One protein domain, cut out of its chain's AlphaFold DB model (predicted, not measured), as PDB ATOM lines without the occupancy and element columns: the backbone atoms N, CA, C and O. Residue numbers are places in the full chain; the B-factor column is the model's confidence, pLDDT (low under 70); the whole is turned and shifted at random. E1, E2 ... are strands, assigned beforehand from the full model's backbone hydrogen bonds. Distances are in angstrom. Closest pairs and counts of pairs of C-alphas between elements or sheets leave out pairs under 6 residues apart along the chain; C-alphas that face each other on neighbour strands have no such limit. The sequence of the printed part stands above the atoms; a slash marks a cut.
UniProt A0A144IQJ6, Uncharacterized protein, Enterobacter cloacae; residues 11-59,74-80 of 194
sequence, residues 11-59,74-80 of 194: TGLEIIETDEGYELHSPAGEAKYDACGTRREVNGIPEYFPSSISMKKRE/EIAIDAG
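What this domain is: This is residues 11 to 59 and 74 to 80 of the 194 residues of an uncharacterized protein of Enterobacter cloacae (UniProt A0A144IQJ6). One twisted wall of four antiparallel strands, E1 to E4 side by side, has the stretch after E4 folding back over one face, while the other face is bare. That returning stretch holds the short strand E5, and the separate piece of residues 74 to 80 lies beyond it on the same side. The printed part has 56 residues with five named strands, E1 E2 E3 E4 E5 along the chain, and no named helix; the sheet order is E1 - E2 - E3 - E4. The class is all strand, though under half of the residues, 26 of 56, are in named elements. The whole is compact, with a radius of gyration of the C-alphas of 11.0 A and spans of 33 by 29 by 23 A.

Where its parts are: Find C-alpha 14 at (328.050, 227.988, 379.905), where E1, residues 14 to 18, begins its 12.8 A. E2, residues 21 to 26, covers 17.2 A; E3, residues 29 to 34, 17.4 A; E4, residues 39 to 44, 13.1 A. E5, residues 54 to 56, ends at C-alpha 56, (316.472, 238.712, 380.011).

How they stand to each other: Look first at the meander E1 E2 E3 E4, each strand the antiparallel neighbour of the one before, in three hairpins. E1 and E2 run at 158 degrees, with N 16 and O 23 2.8 A apart. Between E2 and E3, at 166 degrees, N 24 and O 31 are 2.8 A apart. Between E3 and E4, at 171 degrees, N 30 and O 43 are 2.9 A apart. These three pairs are within hydrogen-bond range. E1 and E4 are the edge strands. The sheet is twisted, its C-alphas up to 4.1 A off the best plane. E5 pairs with no named strand and is apart from E1, E2, E3 and E4.

The domain as a whole: The C-alphas farthest apart, those of Ile 45 and Glu 59, are 33.8 A apart. Residues 60 to 73 are not printed, and C-alphas 59 and 74 stand 15.6 A apart across this cut. No link is long; E4 to E5 is short. Confidence is under 70 at residues 55 to 59 and 74 to 78.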
ATOM      1  N   THR A  11     327.986 221.879 386.681       76.75
ATOM      2  CA  THR A  11     329.233 222.491 387.192       76.75
ATOM      3  C   THR A  11     330.026 223.229 386.101       76.75
ATOM      4  O   THR A  11     330.852 224.074 386.428       76.75
ATOM      5  N   GLY A  12     329.765 222.947 384.820       73.19
ATOM      6  CA  GLY A  12     330.405 223.602 383.671       73.19
ATOM      7  C   GLY A  12     329.394 224.073 382.629       73.19
ATOM      8  O   GLY A  12     329.663 223.951 381.441       73.19
ATOM      9  N   LEU A  13     328.205 224.493 383.073       83.81
ATOM     10  CA  LEU A  13     327.167 225.020 382.192       83.81
ATOM     11  C   LEU A  13     327.521 226.455 381.774       83.81
ATOM     12  O   LEU A  13     327.594 227.341 382.626       83.81
ATOM     13  N   GLU A  14     327.694 226.688 380.477       84.81
ATOM     14  CA  GLU A  14     328.050 227.988 379.905       84.81
ATOM     15  C   GLU A  14     327.085 228.364 378.779       84.81
ATOM     16  O   GLU A  14     326.712 227.522 377.969       84.81
ATOM     17  N   ILE A  15     326.676 229.636 378.723       84.25
ATOM     18  CA  ILE A  15     325.877 230.185 377.621       84.25
ATOM     19  C   ILE A  15     326.694 231.261 376.925       84.25
ATOM     20  O   ILE A  15     327.187 232.183 377.577       84.25
ATOM     21  N   ILE A  16     326.790 231.162 375.605       86.00
ATOM     22  CA  ILE A  16     327.528 232.082 374.749       86.00
ATOM     23  C   ILE A  16     326.528 232.763 373.812       86.00
ATOM     24  O   ILE A  16     325.791 232.095 373.094       86.00
ATOM     25  N   GLU A  17     326.485 234.096 373.832       85.00
ATOM     26  CA  GLU A  17     325.765 234.894 372.832       85.00
ATOM     27  C   GLU A  17     326.622 234.952 371.560       85.00
ATOM     28  O   GLU A  17     327.820 235.236 371.620       85.00
ATOM     29  N   THR A  18     326.014 234.656 370.418       86.06
ATOM     30  CA  THR A  18     326.656 234.664 369.097       86.06
ATOM     31  C   THR A  18     325.858 235.556 368.152       86.06
ATOM     32  O   THR A  18     324.712 235.900 368.438       86.06
ATOM     33  N   ASP A  19     326.426 235.893 366.995       86.50
ATOM     34  CA  ASP A  19     325.729 236.704 365.986       86.50
ATOM     35  C   ASP A  19     324.446 236.027 365.450       86.50
ATOM     36  O   ASP A  19     323.556 236.699 364.929       86.50
ATOM     37  N   GLU A  20     324.328 234.703 365.592       84.06
ATOM     38  CA  GLU A  20     323.209 233.898 365.085       84.06
ATOM     39  C   GLU A  20     322.174 233.527 366.168       84.06
ATOM     40  O   GLU A  20     321.093 233.019 365.853       84.06
ATOM     41  N   GLY A  21     322.471 233.802 367.443       88.38
ATOM     42  CA  GLY A  21     321.639 233.422 368.581       88.38
ATOM     43  C   GLY A  21     322.474 233.047 369.798       88.38
ATOM     44  O   GLY A  21     323.283 233.843 370.272       88.38
ATOM     45  N   TYR A  22     322.296 231.832 370.316       88.69
ATOM     46  CA  TYR A  22     322.948 231.402 371.553       88.69
ATOM     47  C   TYR A  22     323.490 229.978 371.457       88.69
ATOM     48  O   TYR A  22     322.886 229.110 370.831       88.69
ATOM     49  N   GLU A  23     324.581 229.707 372.161       91.94
ATOM     50  CA  GLU A  23     325.102 228.358 372.368       91.94
ATOM     51  C   GLU A  23     325.101 228.013 373.856       91.94
ATOM     52  O   GLU A  23     325.501 228.828 374.682       91.94
ATOM     53  N   LEU A  24     324.661 226.803 374.200       90.56
ATOM     54  CA  LEU A  24     324.677 226.257 375.555       90.56
ATOM     55  C   LEU A  24     325.665 225.091 375.604       90.56
ATOM     56  O   LEU A  24     325.452 224.071 374.952       90.56
ATOM     57  N   HIS A  25     326.715 225.231 376.401       91.75
ATOM     58  CA  HIS A  25     327.787 224.257 376.578       91.75
ATOM     59  C   HIS A  25     327.699 223.625 377.962       91.75
ATOM     60  O   HIS A  25     327.430 224.299 378.954       91.75
ATOM     61  N   SER A  26     327.903 222.313 378.049       90.19
ATOM     62  CA  SER A  26     328.011 221.593 379.318       90.19
ATOM     63  C   SER A  26     328.834 220.310 379.152       90.19
ATOM     64  O   SER A  26     329.059 219.846 378.035       90.19
ATOM     65  N   PRO A  27     329.208 219.625 380.243       91.25
ATOM     66  CA  PRO A  27     329.774 218.277 380.165       91.25
ATOM     67  C   PRO A  27     328.882 217.231 379.470       91.25
ATOM     68  O   PRO A  27     329.368 216.146 379.155       91.25
ATOM     69  N   ALA A  28     327.591 217.516 379.247       88.31
ATOM     70  CA  ALA A  28     326.686 216.658 378.479       88.31
ATOM     71  C   ALA A  28     326.731 216.915 376.956       88.31
ATOM     72  O   ALA A  28     326.092 216.168 376.211       88.31
ATOM     73  N   GLY A  29     327.475 217.931 376.501       92.06
ATOM     74  CA  GLY A  29     327.624 218.330 375.098       92.06
ATOM     75  C   GLY A  29     327.331 219.813 374.859       92.06
ATOM     76  O   GLY A  29     327.415 220.632 375.776       92.06
ATOM     77  N   GLU A  30     326.932 220.141 373.639       93.88
ATOM     78  CA  GLU A  30     326.605 221.503 373.207       93.88
ATOM     79  C   GLU A  30     325.244 221.553 372.495       93.88
ATOM     80  O   GLU A  30     324.836 220.597 371.824       93.88
ATOM     81  N   ALA A  31     324.535 222.674 372.624       94.31
ATOM     82  CA  ALA A  31     323.306 222.943 371.888       94.31
ATOM     83  C   ALA A  31     323.278 224.371 371.340       94.31
ATOM     84  O   ALA A  31     323.637 225.317 372.038       94.31
ATOM     85  N   LYS A  32     322.799 224.520 370.103       94.75
ATOM     86  CA  LYS A  32     322.652 225.809 369.415       94.75
ATOM     87  C   LYS A  32     321.197 226.249 369.393       94.75
ATOM     88  O   LYS A  32     320.300 225.443 369.130       94.75
ATOM     89  N   TYR A  33     320.980 227.536 369.607       92.88
ATOM     90  CA  TYR A  33     319.683 228.195 369.653       92.88
ATOM     91  C   TYR A  33     319.684 229.396 368.711       92.88
ATOM     92  O   TYR A  33     320.695 230.082 368.580       92.88
ATOM     93  N   ASP A  34     318.551 229.662 368.068       91.12
ATOM     94  CA  ASP A  34     318.387 230.878 367.265       91.12
ATOM     95  C   ASP A  34     318.244 232.142 368.139       91.12
ATOM     96  O   ASP A  34     318.187 232.070 369.367       91.12
ATOM     97  N   ALA A  35     318.173 233.319 367.511       87.56
ATOM     98  CA  ALA A  35     318.019 234.603 368.205       87.56
ATOM     99  C   ALA A  35     316.751 234.706 369.081       87.56
ATOM    100  O   ALA A  35     316.719 235.490 370.031       87.56
ATOM    101  N   CYS A  36     315.719 233.905 368.795       83.12
ATOM    102  CA  CYS A  36     314.508 233.800 369.613       83.12
ATOM    103  C   CYS A  36     314.667 232.804 370.772       83.12
ATOM    104  O   CYS A  36     313.734 232.618 371.552       83.12
ATOM    105  N   GLY A  37     315.829 232.154 370.876       83.75
ATOM    106  CA  GLY A  37     316.137 231.160 371.887       83.75
ATOM    107  C   GLY A  37     315.518 229.793 371.612       83.75
ATOM    108  O   GLY A  37     315.402 229.001 372.538       83.75
ATOM    109  N   THR A  38     315.115 229.475 370.378       88.56
ATOM    110  CA  THR A  38     314.588 228.143 370.025       88.56
ATOM    111  C   THR A  38     315.728 227.201 369.648       88.56
ATOM    112  O   THR A  38     316.592 227.558 368.846       88.56
ATOM    113  N   ARG A  39     315.743 225.982 370.209       91.62
ATOM    114  CA  ARG A  39     316.806 224.990 369.976       91.62
ATOM    115  C   ARG A  39     316.803 224.511 368.525       91.62
ATOM    116  O   ARG A  39     315.783 224.046 368.019       91.62
ATOM    117  N   ARG A  40     317.967 224.572 367.880       93.56
ATOM    118  CA  ARG A  40     318.194 224.176 366.482       93.56
ATOM    119  C   ARG A  40     318.915 222.842 366.381       93.56
ATOM    120  O   ARG A  40     318.465 221.952 365.669       93.56
ATOM    121  N   GLU A  41     320.021 222.710 367.102       94.44
ATOM    122  CA  GLU A  41     320.943 221.581 366.984       94.44
ATOM    123  C   GLU A  41     321.461 221.182 368.365       94.44
ATOM    124  O   GLU A  41     321.629 222.041 369.232       94.44
ATOM    125  N   VAL A  42     321.700 219.883 368.570       94.62
ATOM    126  CA  VAL A  42     322.319 219.352 369.788       94.62
ATOM    127  C   VAL A  42     323.381 218.326 369.419       94.62
ATOM    128  O   VAL A  42     323.063 217.295 368.829       94.62
ATOM    129  N   ASN A  43     324.612 218.573 369.858       93.00
ATOM    130  CA  ASN A  43     325.722 217.630 369.799       93.00
ATOM    131  C   ASN A  43     326.026 217.154 371.225       93.00
ATOM    132  O   ASN A  43     326.840 217.735 371.942       93.00
ATOM    133  N   GLY A  44     325.329 216.110 371.672       90.19
ATOM    134  CA  GLY A  44     325.401 215.652 373.058       90.19
ATOM    135  C   GLY A  44     324.202 214.812 373.469       90.19
ATOM    136  O   GLY A  44     323.569 214.173 372.633       90.19
ATOM    137  N   ILE A  45     323.894 214.814 374.767       89.38
ATOM    138  CA  ILE A  45     322.721 214.138 375.335       89.38
ATOM    139  C   ILE A  45     321.532 215.127 375.347       89.38
ATOM    140  O   ILE A  45     321.534 216.036 376.182       89.38
ATOM    141  N   PRO A  46     320.529 214.996 374.449       87.44
ATOM    142  CA  PRO A  46     319.486 216.010 374.240       87.44
ATOM    143  C   PRO A  46     318.629 216.347 375.458       87.44
ATOM    144  O   PRO A  46     318.073 217.440 375.521       87.44
ATOM    145  N   GLU A  47     318.532 215.434 376.420       85.81
ATOM    146  CA  GLU A  47     317.749 215.573 377.646       85.81
ATOM    147  C   GLU A  47     318.297 216.650 378.597       85.81
ATOM    148  O   GLU A  47     317.568 217.123 379.463       85.81
ATOM    149  N   TYR A  48     319.560 217.068 378.438       85.25
ATOM    150  CA  TYR A  48     320.166 218.130 379.256       85.25
ATOM    151  C   TYR A  48     320.043 219.529 378.645       85.25
ATOM    152  O   TYR A  48     320.387 220.506 379.309       85.25
ATOM    153  N   PHE A  49     319.560 219.642 377.406       87.62
ATOM    154  CA  PHE A  49     319.463 220.913 376.691       87.62
ATOM    155  C   PHE A  49     317.990 221.257 376.458       87.62
ATOM    156  O   PHE A  49     317.324 220.551 375.695       87.62
ATOM    157  N   PRO A  50     317.453 222.323 377.076       85.25
ATOM    158  CA  PRO A  50     316.039 222.671 376.953       85.25
ATOM    159  C   PRO A  50     315.668 222.989 375.501       85.25
ATOM    160  O   PRO A  50     316.508 223.437 374.722       85.25
ATOM    161  N   SER A  51     314.408 222.765 375.129       85.62
ATOM    162  CA  SER A  51     313.883 223.041 373.783       85.62
ATOM    163  C   SER A  51     313.889 224.532 373.428       85.62
ATOM    164  O   SER A  51     313.984 224.880 372.250       85.62
ATOM    165  N   SER A  52     313.844 225.409 374.427       84.12
ATOM    166  CA  SER A  52     314.053 226.842 374.274       84.12
ATOM    167  C   SER A  52     314.736 227.446 375.502       84.12
ATOM    168  O   SER A  52     314.680 226.897 376.601       84.12
ATOM    169  N   ILE A  53     315.399 228.580 375.307       83.00
ATOM    170  CA  ILE A  53     315.996 229.402 376.359       83.00
ATOM    171  C   ILE A  53     315.567 230.855 376.176       83.00
ATOM    172  O   ILE A  53     315.214 231.278 375.081       83.00
ATOM    173  N   SER A  54     315.602 231.641 377.248       75.81
ATOM    174  CA  SER A  54     315.338 233.076 377.182       75.81
ATOM    175  C   SER A  54     316.370 233.831 378.006       75.81
ATOM    176  O   SER A  54     316.632 233.492 379.161       75.81
ATOM    177  N   MET A  55     316.973 234.860 377.411       68.38
ATOM    178  CA  MET A  55     317.905 235.748 378.097       68.38
ATOM    179  C   MET A  55     317.247 237.100 378.344       68.38
ATOM    180  O   MET A  55     317.014 237.891 377.432       68.38
ATOM    181  N   LYS A  56     316.983 237.402 379.616       65.00
ATOM    182  CA  LYS A  56     316.472 238.712 380.011       65.00
ATOM    183  C   LYS A  56     317.637 239.677 380.199       65.00
ATOM    184  O   LYS A  56     318.245 239.753 381.270       65.00
ATOM    185  N   LYS A  57     317.955 240.441 379.154       59.94
ATOM    186  CA  LYS A  57     318.979 241.489 379.225       59.94
ATOM    187  C   LYS A  57     318.474 242.615 380.128       59.94
ATOM    188  O   LYS A  57     317.525 243.319 379.800       59.94
ATOM    189  N   ARG A  58     319.075 242.764 381.309       50.47
ATOM    190  CA  ARG A  58     318.775 243.889 382.199       50.47
ATOM    191  C   ARG A  58     319.581 245.097 381.725       50.47
ATOM    192  O   ARG A  58     320.783 245.157 381.965       50.47
ATOM    193  N   GLU A  59     318.935 246.042 381.049       52.97
ATOM    194  CA  GLU A  59     319.537 247.352 380.786       52.97
ATOM    195  C   GLU A  59     319.630 248.128 382.107       52.97
ATOM    196  O   GLU A  59     318.623 248.392 382.764       52.97
ATOM    197  N   GLU A  74     317.142 233.170 383.386       53.12
ATOM    198  CA  GLU A  74     315.943 232.431 383.787       53.12
ATOM    199  C   GLU A  74     315.848 231.182 382.903       53.12
ATOM    200  O   GLU A  74     315.673 231.275 381.691       53.12
ATOM    201  N   ILE A  75     316.005 230.005 383.510       60.84
ATOM    202  CA  ILE A  75     315.803 228.720 382.837       60.84
ATOM    203  C   ILE A  75     314.372 228.285 383.143       60.84
ATOM    204  O   ILE A  75     314.049 227.982 384.293       60.84
ATOM    205  N   ALA A  76     313.513 228.276 382.125       59.19
ATOM    206  CA  ALA A  76     312.179 227.700 382.224       59.19
ATOM    207  C   ALA A  76     312.261 226.201 381.911       59.19
ATOM    208  O   ALA A  76     312.748 225.809 380.853       59.19
ATOM    209  N   ILE A  77     311.806 225.365 382.843       66.62
ATOM    210  CA  ILE A  77     311.698 223.919 382.645       66.62
ATOM    211  C   ILE A  77     310.236 223.622 382.331       66.62
ATOM    212  O   ILE A  77     309.366 223.869 383.167       66.62
ATOM    213  N   ASP A  78     309.971 223.103 381.133       67.69
ATOM    214  CA  ASP A  78     308.653 222.579 380.792       67.69
ATOM    215  C   ASP A  78     308.467 221.217 381.470       67.69
ATOM    216  O   ASP A  78     309.039 220.207 381.065       67.69
ATOM    217  N   ALA A  79     307.709 221.224 382.563       75.88
ATOM    218  CA  ALA A  79     307.342 220.032 383.318       75.88
ATOM    219  C   ALA A  79     305.879 219.625 383.074       75.88
ATOM    220  O   ALA A  79     305.337 218.851 383.861       75.88
ATOM    221  N   GLY A  80     305.227 220.144 382.022       81.69
ATOM    222  CA  GLY A  80     303.806 219.911 381.757       81.69
ATOM    223  C   GLY A  80     303.460 218.429 381.618       81.69
ATOM    224  O   GLY A  80     302.538 217.948 382.274       81.69
TER     225      GLY A  80